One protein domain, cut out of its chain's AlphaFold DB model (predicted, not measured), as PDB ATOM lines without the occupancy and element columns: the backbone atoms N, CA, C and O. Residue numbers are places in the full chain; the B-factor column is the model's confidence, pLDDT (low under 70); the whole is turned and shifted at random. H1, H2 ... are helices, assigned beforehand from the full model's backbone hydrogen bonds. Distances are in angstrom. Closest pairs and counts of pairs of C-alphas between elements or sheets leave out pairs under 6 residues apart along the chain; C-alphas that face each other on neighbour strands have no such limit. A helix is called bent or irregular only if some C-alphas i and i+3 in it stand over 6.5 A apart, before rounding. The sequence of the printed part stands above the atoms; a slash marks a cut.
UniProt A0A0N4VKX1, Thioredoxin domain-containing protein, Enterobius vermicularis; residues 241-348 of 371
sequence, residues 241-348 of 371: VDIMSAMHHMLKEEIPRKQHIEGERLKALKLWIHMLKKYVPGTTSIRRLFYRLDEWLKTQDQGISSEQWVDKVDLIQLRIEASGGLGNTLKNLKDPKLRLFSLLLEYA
ATOM      1  N   VAL A 241     139.630 174.843 132.967       51.41
ATOM      2  CA  VAL A 241     139.640 174.189 134.283       51.41
ATOM      3  C   VAL A 241     138.657 173.019 134.345       51.41
ATOM      4  O   VAL A 241     139.048 171.968 134.841       51.41
ATOM      5  N   ASP A 242     137.443 173.134 133.800       60.25
ATOM      6  CA  ASP A 242     136.456 172.043 133.780       60.25
ATOM      7  C   ASP A 242     136.932 170.898 132.884       60.25
ATOM      8  O   ASP A 242     136.957 169.742 133.306       60.25
ATOM      9  N   ILE A 243     137.406 171.227 131.673       67.81
ATOM     10  CA  ILE A 243     138.009 170.246 130.757       67.81
ATOM     11  C   ILE A 243     139.203 169.565 131.437       67.81
ATOM     12  O   ILE A 243     139.285 168.339 131.458       67.81
ATOM     13  N   MET A 244     140.129 170.329 132.020       64.00
ATOM     14  CA  MET A 244     141.332 169.771 132.644       64.00
ATOM     15  C   MET A 244     141.018 168.963 133.907       64.00
ATOM     16  O   MET A 244     141.674 167.950 134.141       64.00
ATOM     17  N   SER A 245     139.994 169.343 134.673       62.19
ATOM     18  CA  SER A 245     139.526 168.597 135.848       62.19
ATOM     19  C   SER A 245     138.840 167.293 135.446       62.19
ATOM     20  O   SER A 245     139.161 166.244 136.004       62.19
ATOM     21  N   ALA A 246     137.979 167.316 134.423       73.12
ATOM     22  CA  ALA A 246     137.381 166.113 133.847       73.12
ATOM     23  C   ALA A 246     138.461 165.168 133.295       73.12
ATOM     24  O   ALA A 246     138.442 163.969 133.560       73.12
ATOM     25  N   MET A 247     139.461 165.701 132.590       79.62
ATOM     26  CA  MET A 247     140.573 164.907 132.063       79.62
ATOM     27  C   MET A 247     141.483 164.354 133.168       79.62
ATOM     28  O   MET A 247     141.927 163.213 133.064       79.62
ATOM     29  N   HIS A 248     141.725 165.108 134.241       75.19
ATOM     30  CA  HIS A 248     142.424 164.612 135.427       75.19
ATOM     31  C   HIS A 248     141.670 163.452 136.073       75.19
ATOM     32  O   HIS A 248     142.252 162.387 136.274       75.19
ATOM     33  N   HIS A 249     140.370 163.635 136.320       74.19
ATOM     34  CA  HIS A 249     139.499 162.617 136.898       74.19
ATOM     35  C   HIS A 249     139.466 161.353 136.030       74.19
ATOM     36  O   HIS A 249     139.638 160.249 136.537       74.19
ATOM     37  N   MET A 250     139.376 161.501 134.705       86.50
ATOM     38  CA  MET A 250     139.465 160.371 133.779       86.50
ATOM     39  C   MET A 250     140.793 159.607 133.906       86.50
ATOM     40  O   MET A 250     140.793 158.383 134.024       86.50
ATOM     41  N   LEU A 251     141.930 160.316 133.902       86.56
ATOM     42  CA  LEU A 251     143.264 159.701 133.944       86.56
ATOM     43  C   LEU A 251     143.628 159.096 135.312       86.56
ATOM     44  O   LEU A 251     144.396 158.134 135.341       86.56
ATOM     45  N   LYS A 252     143.139 159.666 136.420       80.25
ATOM     46  CA  LYS A 252     143.545 159.306 137.792       80.25
ATOM     47  C   LYS A 252     142.507 158.541 138.603       80.25
ATOM     48  O   LYS A 252     142.904 157.801 139.491       80.25
ATOM     49  N   GLU A 253     141.225 158.672 138.284       76.75
ATOM     50  CA  GLU A 253     140.136 158.069 139.057       76.75
ATOM     51  C   GLU A 253     139.344 157.060 138.211       76.75
ATOM     52  O   GLU A 253     139.194 155.911 138.615       76.75
ATOM     53  N   GLU A 254     138.877 157.426 137.011       87.00
ATOM     54  CA  GLU A 254     138.015 156.533 136.214       87.00
ATOM     55  C   GLU A 254     138.763 155.361 135.569       87.00
ATOM     56  O   GLU A 254     138.315 154.216 135.660       87.00
ATOM     57  N   ILE A 255     139.907 155.615 134.925       90.25
ATOM     58  CA  ILE A 255     140.677 154.550 134.265       90.25
ATOM     59  C   ILE A 255     141.267 153.555 135.293       90.25
ATOM     60  O   ILE A 255     141.071 152.349 135.108       90.25
ATOM     61  N   PRO A 256     141.893 153.988 136.413       87.94
ATOM     62  CA  PRO A 256     142.457 153.067 137.410       87.94
ATOM     63  C   PRO A 256     141.437 152.223 138.184       87.94
ATOM     64  O   PRO A 256     141.817 151.194 138.740       87.94
ATOM     65  N   ARG A 257     140.138 152.575 138.194       88.62
ATOM     66  CA  ARG A 257     139.070 151.739 138.797       88.62
ATOM     67  C   ARG A 257     138.977 150.332 138.198       88.62
ATOM     68  O   ARG A 257     138.292 149.475 138.760       88.62
ATOM     69  N   LYS A 258     139.598 150.070 137.043       90.06
ATOM     70  CA  LYS A 258     139.724 148.724 136.471       90.06
ATOM     71  C   LYS A 258     141.124 148.184 136.761       90.06
ATOM     72  O   LYS A 258     142.084 148.598 136.124       90.06
ATOM     73  N   GLN A 259     141.216 147.229 137.691       88.56
ATOM     74  CA  GLN A 259     142.493 146.625 138.107       88.56
ATOM     75  C   GLN A 259     143.287 145.998 136.951       88.56
ATOM     76  O   GLN A 259     144.515 146.012 136.986       88.56
ATOM     77  N   HIS A 260     142.599 145.482 135.929       94.44
ATOM     78  CA  HIS A 260     143.169 145.108 134.635       94.44
ATOM     79  C   HIS A 260     142.336 145.700 133.490       94.44
ATOM     80  O   HIS A 260     141.096 145.705 133.519       94.44
ATOM     81  N   ILE A 261     143.036 146.210 132.478       94.50
ATOM     82  CA  ILE A 261     142.484 146.831 131.275       94.50
ATOM     83  C   ILE A 261     143.021 146.059 130.068       94.50
ATOM     84  O   ILE A 261     144.156 146.254 129.641       94.50
ATOM     85  N   GLU A 262     142.185 145.191 129.511       95.56
ATOM     86  CA  GLU A 262     142.524 144.268 128.423       95.56
ATOM     87  C   GLU A 262     141.393 144.194 127.377       95.56
ATOM     88  O   GLU A 262     140.334 144.817 127.538       95.56
ATOM     89  N   GLY A 263     141.630 143.475 126.275       94.75
ATOM     90  CA  GLY A 263     140.648 143.264 125.204       94.75
ATOM     91  C   GLY A 263     140.033 144.563 124.661       94.75
ATOM     92  O   GLY A 263     140.728 145.557 124.420       94.75
ATOM     93  N   GLU A 264     138.707 144.584 124.500       95.12
ATOM     94  CA  GLU A 264     137.974 145.758 123.998       95.12
ATOM     95  C   GLU A 264     138.143 147.008 124.886       95.12
ATOM     96  O   GLU A 264     138.115 148.125 124.366       95.12
ATOM     97  N   ARG A 265     138.402 146.869 126.198       92.69
ATOM     98  CA  ARG A 265     138.654 148.031 127.079       92.69
ATOM     99  C   ARG A 265     139.987 148.697 126.754       92.69
ATOM    100  O   ARG A 265     140.051 149.922 126.657       92.69
ATOM    101  N   LEU A 266     141.035 147.901 126.532       95.31
ATOM    102  CA  LEU A 266     142.344 148.408 126.117       95.31
ATOM    103  C   LEU A 266     142.272 149.058 124.729       95.31
ATOM    104  O   LEU A 266     142.841 150.127 124.513       95.31
ATOM    105  N   LYS A 267     141.526 148.458 123.799       95.62
ATOM    106  CA  LYS A 267     141.281 149.001 122.455       95.62
ATOM    107  C   LYS A 267     140.534 150.342 122.497       95.62
ATOM    108  O   LYS A 267     140.959 151.291 121.839       95.62
ATOM    109  N   ALA A 268     139.488 150.461 123.318       95.44
ATOM    110  CA  ALA A 268     138.776 151.720 123.542       95.44
ATOM    111  C   ALA A 268     139.689 152.798 124.157       95.44
ATOM    112  O   ALA A 268     139.705 153.936 123.683       95.44
ATOM    113  N   LEU A 269     140.514 152.436 125.148       96.00
ATOM    114  CA  LEU A 269     141.494 153.340 125.758       96.00
ATOM    115  C   LEU A 269     142.553 153.820 124.747       96.00
ATOM    116  O   LEU A 269     142.826 155.022 124.681       96.00
ATOM    117  N   LYS A 270     143.095 152.914 123.915       96.56
ATOM    118  CA  LYS A 270     144.002 153.246 122.798       96.56
ATOM    119  C   LYS A 270     143.357 154.289 121.868       96.56
ATOM    120  O   LYS A 270     143.974 155.315 121.590       96.56
ATOM    121  N   LEU A 271     142.108 154.077 121.440       96.06
ATOM    122  CA  LEU A 271     141.379 155.005 120.558       96.06
ATOM    123  C   LEU A 271     141.106 156.372 121.211       96.06
ATOM    124  O   LEU A 271     141.303 157.408 120.570       96.06
ATOM    125  N   TRP A 272     140.696 156.398 122.481       95.06
ATOM    126  CA  TRP A 272     140.402 157.637 123.210       95.06
ATOM    127  C   TRP A 272     141.654 158.504 123.410       95.06
ATOM    128  O   TRP A 272     141.646 159.695 123.091       95.06
ATOM    129  N   ILE A 273     142.771 157.904 123.837       94.88
ATOM    130  CA  ILE A 273     144.055 158.610 123.969       94.88
ATOM    131  C   ILE A 273     144.573 159.090 122.603       94.88
ATOM    132  O   ILE A 273     145.086 160.210 122.502       94.88
ATOM    133  N   HIS A 274     144.380 158.309 121.537       93.56
ATOM    134  CA  HIS A 274     144.744 158.716 120.178       93.56
ATOM    135  C   HIS A 274     143.956 159.946 119.698       93.56
ATOM    136  O   HIS A 274     144.539 160.860 119.103       93.56
ATOM    137  N   MET A 275     142.649 159.987 119.985       93.06
ATOM    138  CA  MET A 275     141.790 161.150 119.742       93.06
ATOM    139  C   MET A 275     142.280 162.373 120.520       93.06
ATOM    140  O   MET A 275     142.503 163.427 119.919       93.06
ATOM    141  N   LEU A 276     142.529 162.235 121.826       87.94
ATOM    142  CA  LEU A 276     143.006 163.343 122.659       87.94
ATOM    143  C   LEU A 276     144.358 163.885 122.187       87.94
ATOM    144  O   LEU A 276     144.503 165.094 122.038       87.94
ATOM    145  N   LYS A 277     145.321 163.028 121.830       87.88
ATOM    146  CA  LYS A 277     146.600 163.459 121.228       87.88
ATOM    147  C   LYS A 277     146.402 164.382 120.016       87.88
ATOM    148  O   LYS A 277     147.201 165.299 119.820       87.88
ATOM    149  N   LYS A 278     145.384 164.124 119.188       81.62
ATOM    150  CA  LYS A 278     145.135 164.852 117.935       81.62
ATOM    151  C   LYS A 278     144.273 166.107 118.124       81.62
ATOM    152  O   LYS A 278     144.511 167.088 117.424       81.62
ATOM    153  N   TYR A 279     143.315 166.085 119.052       81.44
ATOM    154  CA  TYR A 279     142.256 167.099 119.146       81.44
ATOM    155  C   TYR A 279     142.130 167.811 120.502       81.44
ATOM    156  O   TYR A 279     141.337 168.744 120.598       81.44
ATOM    157  N   VAL A 280     142.886 167.433 121.544       75.56
ATOM    158  CA  VAL A 280     142.744 168.068 122.868       75.56
ATOM    159  C   VAL A 280     143.042 169.584 122.816       75.56
ATOM    160  O   VAL A 280     144.129 169.990 122.371       75.56
ATOM    161  N   PRO A 281     142.120 170.444 123.293       64.69
ATOM    162  CA  PRO A 281     142.420 171.847 123.540       64.69
ATOM    163  C   PRO A 281     143.348 171.947 124.757       64.69
ATOM    164  O   PRO A 281     143.057 171.411 125.822       64.69
ATOM    165  N   GLY A 282     144.501 172.601 124.610       62.62
ATOM    166  CA  GLY A 282     145.469 172.679 125.701       62.62
ATOM    167  C   GLY A 282     146.883 173.061 125.280       62.62
ATOM    168  O   GLY A 282     147.194 173.224 124.096       62.62
ATOM    169  N   THR A 283     147.750 173.198 126.282       60.94
ATOM    170  CA  THR A 283     149.156 173.589 126.129       60.94
ATOM    171  C   THR A 283     150.004 172.501 125.461       60.94
ATOM    172  O   THR A 283     149.611 171.337 125.332       60.94
ATOM    173  N   THR A 284     151.234 172.855 125.081       64.81
ATOM    174  CA  THR A 284     152.235 171.890 124.602       64.81
ATOM    175  C   THR A 284     152.497 170.773 125.617       64.81
ATOM    176  O   THR A 284     152.724 169.638 125.202       64.81
ATOM    177  N   SER A 285     152.428 171.052 126.923       67.00
ATOM    178  CA  SER A 285     152.578 170.052 127.990       67.00
ATOM    179  C   SER A 285     151.448 169.016 127.953       67.00
ATOM    180  O   SER A 285     151.726 167.818 127.932       67.00
ATOM    181  N   ILE A 286     150.193 169.457 127.801       71.81
ATOM    182  CA  ILE A 286     149.021 168.571 127.656       71.81
ATOM    183  C   ILE A 286     149.144 167.721 126.382       71.81
ATOM    184  O   ILE A 286     149.034 166.497 126.431       71.81
ATOM    185  N   ARG A 287     149.478 168.331 125.237       77.12
ATOM    186  CA  ARG A 287     149.678 167.582 123.981       77.12
ATOM    187  C   ARG A 287     150.833 166.574 124.073       77.12
ATOM    188  O   ARG A 287     150.732 165.483 123.516       77.12
ATOM    189  N   ARG A 288     151.912 166.893 124.804       79.75
ATOM    190  CA  ARG A 288     153.031 165.968 125.079       79.75
ATOM    191  C   ARG A 288     152.628 164.805 125.989       79.75
ATOM    192  O   ARG A 288     153.132 163.707 125.766       79.75
ATOM    193  N   LEU A 289     151.744 165.024 126.967       86.69
ATOM    194  CA  LEU A 289     151.192 163.968 127.825       86.69
ATOM    195  C   LEU A 289     150.442 162.935 126.973       86.69
ATOM    196  O   LEU A 289     150.833 161.769 126.953       86.69
ATOM    197  N   PHE A 290     149.456 163.368 126.181       91.88
ATOM    198  CA  PHE A 290     148.681 162.454 125.329       91.88
ATOM    199  C   PHE A 290     149.500 161.818 124.209       91.88
ATOM    200  O   PHE A 290     149.307 160.642 123.919       91.88
ATOM    201  N   TYR A 291     150.465 162.537 123.630       91.31
ATOM    202  CA  TYR A 291     151.411 161.942 122.686       91.31
ATOM    203  C   TYR A 291     152.225 160.806 123.327       91.31
ATOM    204  O   TYR A 291     152.328 159.728 122.756       91.31
ATOM    205  N   ARG A 292     152.767 161.005 124.537       91.75
ATOM    206  CA  ARG A 292     153.555 159.972 125.232       91.75
ATOM    207  C   ARG A 292     152.709 158.800 125.737       91.75
ATOM    208  O   ARG A 292     153.224 157.686 125.786       91.75
ATOM    209  N   LEU A 293     151.443 159.036 126.091       94.25
ATOM    210  CA  LEU A 293     150.495 157.973 126.431       94.25
ATOM    211  C   LEU A 293     150.098 157.154 125.189       94.25
ATOM    212  O   LEU A 293     150.116 155.932 125.267       94.25
ATOM    213  N   ASP A 294     149.828 157.789 124.041       97.00
ATOM    214  CA  ASP A 294     149.550 157.111 122.757       97.00
ATOM    215  C   ASP A 294     150.735 156.243 122.308       97.00
ATOM    216  O   ASP A 294     150.546 155.084 121.947       97.00
ATOM    217  N   GLU A 295     151.962 156.771 122.375       96.00
ATOM    218  CA  GLU A 295     153.174 156.012 122.036       96.00
ATOM    219  C   GLU A 295     153.407 154.824 122.977       96.00
ATOM    220  O   GLU A 295     153.775 153.750 122.514       96.00
ATOM    221  N   TRP A 296     153.170 154.975 124.287       96.12
ATOM    222  CA  TRP A 296     153.314 153.855 125.218       96.12
ATOM    223  C   TRP A 296     152.211 152.807 125.054       96.12
ATOM    224  O   TRP A 296     152.521 151.621 125.008       96.12
ATOM    225  N   LEU A 297     150.943 153.212 124.933       95.88
ATOM    226  CA  LEU A 297     149.831 152.271 124.788       95.88
ATOM    227  C   LEU A 297     149.966 151.405 123.527       95.88
ATOM    228  O   LEU A 297     149.556 150.248 123.545       95.88
ATOM    229  N   LYS A 298     150.582 151.910 122.449       94.31
ATOM    230  CA  LYS A 298     150.901 151.093 121.261       94.31
ATOM    231  C   LYS A 298     151.808 149.902 121.555       94.31
ATOM    232  O   LYS A 298     151.739 148.941 120.806       94.31
ATOM    233  N   THR A 299     152.627 149.951 122.607       94.62
ATOM    234  CA  THR A 299     153.531 148.849 122.979       94.62
ATOM    235  C   THR A 299     152.919 147.877 123.993       94.62
ATOM    236  O   THR A 299     153.647 147.049 124.536       94.62
ATOM    237  N   GLN A 300     151.631 148.021 124.331       94.38
ATOM    238  CA  GLN A 300     150.928 147.187 125.313       94.38
ATOM    239  C   GLN A 300     149.844 146.370 124.606       94.38
ATOM    240  O   GLN A 300     148.831 146.939 124.196       94.38
ATOM    241  N   ASP A 301     150.031 145.057 124.465       88.25
ATOM    242  CA  ASP A 301     149.103 144.203 123.703       88.25
ATOM    243  C   ASP A 301     148.371 143.151 124.546       88.25
ATOM    244  O   ASP A 301     147.260 142.770 124.192       88.25
ATOM    245  N   GLN A 302     148.927 142.738 125.691       87.06
ATOM    246  CA  GLN A 302     148.325 141.726 126.576       87.06
ATOM    247  C   GLN A 302     147.509 142.302 127.747       87.06
ATOM    248  O   GLN A 302     147.056 141.554 128.601       87.06
ATOM    249  N   GLY A 303     147.304 143.620 127.789       90.75
ATOM    250  CA  GLY A 303     146.658 144.305 128.912       90.75
ATOM    251  C   GLY A 303     147.599 145.253 129.653       90.75
ATOM    252  O   GLY A 303     148.802 145.279 129.396       90.75
ATOM    253  N   ILE A 304     147.030 146.053 130.553       96.12
ATOM    254  CA  ILE A 304     147.753 146.875 131.535       96.12
ATOM    255  C   ILE A 304     147.036 146.809 132.887       96.12
ATOM    256  O   ILE A 304     145.800 146.794 132.929       96.12
ATOM    257  N   SER A 305     147.787 146.801 133.989       95.44
ATOM    258  CA  SER A 305     147.208 146.939 135.330       95.44
ATOM    259  C   SER A 305     146.896 148.402 135.670       95.44
ATOM    260  O   SER A 305     147.454 149.334 135.079       95.44
ATOM    261  N   SER A 306     146.021 148.618 136.656       88.81
ATOM    262  CA  SER A 306     145.733 149.956 137.193       88.81
ATOM    263  C   SER A 306     146.990 150.656 137.722       88.81
ATOM    264  O   SER A 306     147.169 151.850 137.492       88.81
ATOM    265  N   GLU A 307     147.883 149.912 138.378       88.88
ATOM    266  CA  GLU A 307     149.159 150.408 138.911       88.88
ATOM    267  C   GLU A 307     150.097 150.836 137.778       88.88
ATOM    268  O   GLU A 307     150.521 151.989 137.732       88.88
ATOM    269  N   GLN A 308     150.315 149.959 136.786       91.50
ATOM    270  CA  GLN A 308     151.127 150.260 135.599       91.50
ATOM    271  C   GLN A 308     150.633 151.508 134.861       91.50
ATOM    272  O   GLN A 308     151.437 152.287 134.346       91.50
ATOM    273  N   TRP A 309     149.314 151.708 134.799       93.38
ATOM    274  CA  TRP A 309     148.717 152.908 134.229       93.38
ATOM    275  C   TRP A 309     149.012 154.162 135.068       93.38
ATOM    276  O   TRP A 309     149.496 155.155 134.513       93.38
ATOM    277  N   VAL A 310     148.750 154.134 136.381       85.75
ATOM    278  CA  VAL A 310     148.969 155.286 137.279       85.75
ATOM    279  C   VAL A 310     150.441 155.698 137.271       85.75
ATOM    280  O   VAL A 310     150.733 156.865 136.982       85.75
ATOM    281  N   ASP A 311     151.346 154.732 137.453       85.81
ATOM    282  CA  ASP A 311     152.797 154.919 137.398       85.81
ATOM    283  C   ASP A 311     153.238 155.536 136.073       85.81
ATOM    284  O   ASP A 311     154.097 156.423 136.041       85.81
ATOM    285  N   LYS A 312     152.643 155.109 134.951       90.81
ATOM    286  CA  LYS A 312     152.979 155.676 133.644       90.81
ATOM    287  C   LYS A 312     152.516 157.119 133.507       90.81
ATOM    288  O   LYS A 312     153.281 157.942 132.992       90.81
ATOM    289  N   VAL A 313     151.293 157.432 133.935       86.19
ATOM    290  CA  VAL A 313     150.761 158.801 133.907       86.19
ATOM    291  C   VAL A 313     151.652 159.715 134.754       86.19
ATOM    292  O   VAL A 313     152.087 160.752 134.247       86.19
ATOM    293  N   ASP A 314     152.014 159.301 135.974       82.25
ATOM    294  CA  ASP A 314     152.917 160.066 136.847       82.25
ATOM    295  C   ASP A 314     154.319 160.212 136.256       82.25
ATOM    296  O   ASP A 314     154.844 161.321 136.173       82.25
ATOM    297  N   LEU A 315     154.922 159.133 135.756       83.50
ATOM    298  CA  LEU A 315     156.247 159.173 135.134       83.50
ATOM    299  C   LEU A 315     156.281 160.075 133.892       83.50
ATOM    300  O   LEU A 315     157.281 160.757 133.646       83.50
ATOM    301  N   ILE A 316     155.217 160.096 133.084       83.75
ATOM    302  CA  ILE A 316     155.129 160.990 131.923       83.75
ATOM    303  C   ILE A 316     154.964 162.441 132.380       83.75
ATOM    304  O   ILE A 316     155.672 163.302 131.845       83.75
ATOM    305  N   GLN A 317     154.093 162.702 133.357       74.81
ATOM    306  CA  GLN A 317     153.861 164.031 133.922       74.81
ATOM    307  C   GLN A 317     155.142 164.599 134.558       74.81
ATOM    308  O   GLN A 317     155.620 165.645 134.117       74.81
ATOM    309  N   LEU A 318     155.789 163.855 135.461       74.62
ATOM    310  CA  LEU A 318     157.065 164.224 136.088       74.62
ATOM    311  C   LEU A 318     158.163 164.509 135.051       74.62
ATOM    312  O   LEU A 318     158.935 165.454 135.196       74.62
ATOM    313  N   ARG A 319     158.235 163.733 133.956       73.75
ATOM    314  CA  ARG A 319     159.194 163.993 132.860       73.75
ATOM    315  C   ARG A 319     158.862 165.246 132.046       73.75
ATOM    316  O   ARG A 319     159.763 165.785 131.397       73.75
ATOM    317  N   ILE A 320     157.603 165.672 131.997       67.81
ATOM    318  CA  ILE A 320     157.186 166.920 131.340       67.81
ATOM    319  C   ILE A 320     157.535 168.108 132.245       67.81
ATOM    320  O   ILE A 320     158.242 169.001 131.785       67.81
ATOM    321  N   GLU A 321     157.184 168.047 133.531       59.38
ATOM    322  CA  GLU A 321     157.514 169.054 134.558       59.38
ATOM    323  C   GLU A 321     159.039 169.243 134.710       59.38
ATOM    324  O   GLU A 321     159.565 170.355 134.627       59.38
ATOM    325  N   ALA A 322     159.809 168.149 134.783       57.97
ATOM    326  CA  ALA A 322     161.277 168.189 134.794       57.97
ATOM    327  C   ALA A 322     161.897 168.731 133.486       57.97
ATOM    328  O   ALA A 322     163.109 168.953 133.408       57.97
ATOM    329  N   SER A 323     161.099 168.928 132.433       55.25
ATOM    330  CA  SER A 323     161.513 169.574 131.181       55.25
ATOM    331  C   SER A 323     161.140 171.062 131.103       55.25
ATOM    332  O   SER A 323     161.593 171.712 130.165       55.25
ATOM    333  N   GLY A 324     160.378 171.595 132.070       49.22
ATOM    334  CA  GLY A 324     159.991 173.014 132.184       49.22
ATOM    335  C   GLY A 324     160.912 173.885 133.059       49.22
ATOM    336  O   GLY A 324     160.754 175.101 133.115       49.22
ATOM    337  N   GLY A 325     161.917 173.291 133.718       41.53
ATOM    338  CA  GLY A 325     162.967 174.039 134.432       41.53
ATOM    339  C   GLY A 325     162.658 174.411 135.891       41.53
ATOM    340  O   GLY A 325     163.205 175.393 136.391       41.53
ATOM    341  N   LEU A 326     161.810 173.638 136.583       40.78
ATOM    342  CA  LEU A 326     161.376 173.870 137.978       40.78
ATOM    343  C   LEU A 326     161.772 172.746 138.968       40.78
ATOM    344  O   LEU A 326     161.206 172.619 140.054       40.78
ATOM    345  N   GLY A 327     162.774 171.932 138.611       35.88
ATOM    346  CA  GLY A 327     163.108 170.659 139.276       35.88
ATOM    347  C   GLY A 327     163.515 170.704 140.760       35.88
ATOM    348  O   GLY A 327     163.569 169.643 141.386       35.88
ATOM    349  N   ASN A 328     163.769 171.887 141.332       36.44
ATOM    350  CA  ASN A 328     164.150 172.049 142.742       36.44
ATOM    351  C   ASN A 328     163.038 172.631 143.636       36.44
ATOM    352  O   ASN A 328     163.030 172.338 144.825       36.44
ATOM    353  N   THR A 329     162.069 173.383 143.100       38.50
ATOM    354  CA  THR A 329     161.012 174.018 143.920       38.50
ATOM    355  C   THR A 329     159.831 173.076 144.186       38.50
ATOM    356  O   THR A 329     159.222 173.120 145.252       38.50
ATOM    357  N   LEU A 330     159.517 172.179 143.242       38.59
ATOM    358  CA  LEU A 330     158.328 171.311 143.303       38.59
ATOM    359  C   LEU A 330     158.507 170.026 144.137       38.59
ATOM    360  O   LEU A 330     157.515 169.391 144.488       38.59
ATOM    361  N   LYS A 331     159.741 169.646 144.510       42.03
ATOM    362  CA  LYS A 331     160.010 168.426 145.307       42.03
ATOM    363  C   LYS A 331     159.345 168.428 146.693       42.03
ATOM    364  O   LYS A 331     159.114 167.358 147.243       42.03
ATOM    365  N   ASN A 332     159.007 169.605 147.227       37.59
ATOM    366  CA  ASN A 332     158.428 169.762 148.564       37.59
ATOM    367  C   ASN A 332     156.885 169.760 148.591       37.59
ATOM    368  O   ASN A 332     156.296 169.771 149.672       37.59
ATOM    369  N   LEU A 333     156.210 169.707 147.436       40.19
ATOM    370  CA  LEU A 333     154.748 169.607 147.372       40.19
ATOM    371  C   LEU A 333     154.304 168.141 147.510       40.19
ATOM    372  O   LEU A 333     154.400 167.335 146.574       40.19
ATOM    373  N   LYS A 334     153.825 167.816 148.719       35.41
ATOM    374  CA  LYS A 334     153.347 166.482 149.131       35.41
ATOM    375  C   LYS A 334     151.978 166.087 148.554       35.41
ATOM    376  O   LYS A 334     151.635 164.915 148.620       35.41
ATOM    377  N   ASP A 335     151.212 167.026 147.997       42.84
ATOM    378  CA  ASP A 335     149.859 166.779 147.475       42.84
ATOM    379  C   ASP A 335     149.867 166.524 145.947       42.84
ATOM    380  O   ASP A 335     150.293 167.401 145.184       42.84
ATOM    381  N   PRO A 336     149.376 165.361 145.465       43.50
ATOM    382  CA  PRO A 336     149.219 165.075 144.038       43.50
ATOM    383  C   PRO A 336     148.293 166.047 143.286       43.50
ATOM    384  O   PRO A 336     148.559 166.354 142.120       43.50
ATOM    385  N   LYS A 337     147.238 166.575 143.928       37.94
ATOM    386  CA  LYS A 337     146.263 167.488 143.294       37.94
ATOM    387  C   LYS A 337     146.913 168.815 142.894       37.94
ATOM    388  O   LYS A 337     146.623 169.363 141.831       37.94
ATOM    389  N   LEU A 338     147.871 169.279 143.698       37.88
ATOM    390  CA  LEU A 338     148.647 170.491 143.431       37.88
ATOM    391  C   LEU A 338     149.624 170.347 142.247       37.88
ATOM    392  O   LEU A 338     150.012 171.358 141.662       37.88
ATOM    393  N   ARG A 339     149.989 169.127 141.824       47.78
ATOM    394  CA  ARG A 339     150.927 168.922 140.697       47.78
ATOM    395  C   ARG A 339     150.284 169.174 139.341       47.78
ATOM    396  O   ARG A 339     150.867 169.874 138.519       47.78
ATOM    397  N   LEU A 340     149.048 168.722 139.122       42.81
ATOM    398  CA  LEU A 340     148.330 169.084 137.896       42.81
ATOM    399  C   LEU A 340     147.917 170.569 137.893       42.81
ATOM    400  O   LEU A 340     147.946 171.218 136.848       42.81
ATOM    401  N   PHE A 341     147.643 171.139 139.072       37.12
ATOM    402  CA  PHE A 341     147.534 172.591 139.249       37.12
ATOM    403  C   PHE A 341     148.849 173.335 138.946       37.12
ATOM    404  O   PHE A 341     148.803 174.478 138.504       37.12
ATOM    405  N   SER A 342     150.022 172.702 139.071       38.53
ATOM    406  CA  SER A 342     151.291 173.318 138.656       38.53
ATOM    407  C   SER A 342     151.418 173.455 137.130       38.53
ATOM    408  O   SER A 342     151.962 174.449 136.660       38.53
ATOM    409  N   LEU A 343     150.797 172.564 136.341       40.44
ATOM    410  CA  LEU A 343     150.656 172.737 134.882       40.44
ATOM    411  C   LEU A 343     149.698 173.895 134.525       40.44
ATOM    412  O   LEU A 343     149.869 174.539 133.489       40.44
ATOM    413  N   LEU A 344     148.726 174.194 135.398       35.25
ATOM    414  CA  LEU A 344     147.900 175.414 135.362       35.25
ATOM    415  C   LEU A 344     148.641 176.665 135.891       35.25
ATOM    416  O   LEU A 344     148.176 177.777 135.655       35.25
ATOM    417  N   LEU A 345     149.798 176.519 136.550       30.05
ATOM    418  CA  LEU A 345     150.637 177.631 137.026       30.05
ATOM    419  C   LEU A 345     151.811 177.947 136.077       30.05
ATOM    420  O   LEU A 345     152.136 179.120 135.878       30.05
ATOM    421  N   GLU A 346     152.395 176.938 135.413       34.28
ATOM    422  CA  GLU A 346     153.262 177.132 134.234       34.28
ATOM    423  C   GLU A 346     152.518 177.926 133.153       34.28
ATOM    424  O   GLU A 346     153.093 178.828 132.543       34.28
ATOM    425  N   TYR A 347     151.215 177.652 132.993       33.09
ATOM    426  CA  TYR A 347     150.301 178.414 132.141       33.09
ATOM    427  C   TYR A 347     150.380 179.932 132.400       33.09
ATOM    428  O   TYR A 347     150.341 180.722 131.457       33.09
ATOM    429  N   ALA A 348     150.501 180.334 133.669       28.19
ATOM    430  CA  ALA A 348     150.499 181.730 134.097       28.19
ATOM    431  C   ALA A 348     151.898 182.377 134.143       28.19
ATOM    432  O   ALA A 348     151.991 183.600 134.056       28.19
TER     433      ALA A 348
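This is residues 241 to 348 of the 371 residues of the protein "Thioredoxin domain-containing protein" of Enterobius vermicularis (UniProt A0A0N4VKX1). Three helices, H2, H3 and H4, fold back and forth as two successive hairpins; H1 meets H4, and H5 sits loosely near H1, H3 and H4 after a long link. The printed part has 108 residues with five named helices, H1 to H5 in order, and no named strand: all helix, compact, radius of gyration of the C-alphas 13.9 A, spans 41 by 28 by 24 A.

H2, residues 263 to 279, is longest, 24.6 A. H3 is residues 284 to 297, H4 306 to 321 (22.6 A), H5 336 to 348, ending at C-alpha 348 (150.499, 181.730, 134.097). H1, residues 241 to 254, begins at C-alpha 241 (139.640, 174.189, 134.283); it is only just irregular, C-alphas 251 and 254 being 6.54 A apart.

With residues 270 to 277 alone, H2 touches H3 in a hairpin, closest C-alphas Lys 277 and Phe 290, 4.7 A, at a shallow tilt of 27 degrees. H3 and H4, also a hairpin, touch at Leu 289 and Ile 316, closest C-alphas 6.4 A. H1 only just touches H4, with 3 pairs of C-alphas within 8 A, closest Lys 252 and Val 310, 6.8 A. H5 is close but not clearly touching H4, closest C-alphas Glu 321 and Leu 343, 7.8 A. Every O i to N i+4 pair is within hydrogen-bond range in H2, H3 and H4; H1 has 9 of 10, H5 7 of 9.

The C-alphas farthest apart, Glu 264 and Asn 328, are 41.6 A apart. The printed part has no cut. The link H4 to H5 is long; pLDDT is under 70 in residues 241 to 245, 281 to 285 and 320 to 348.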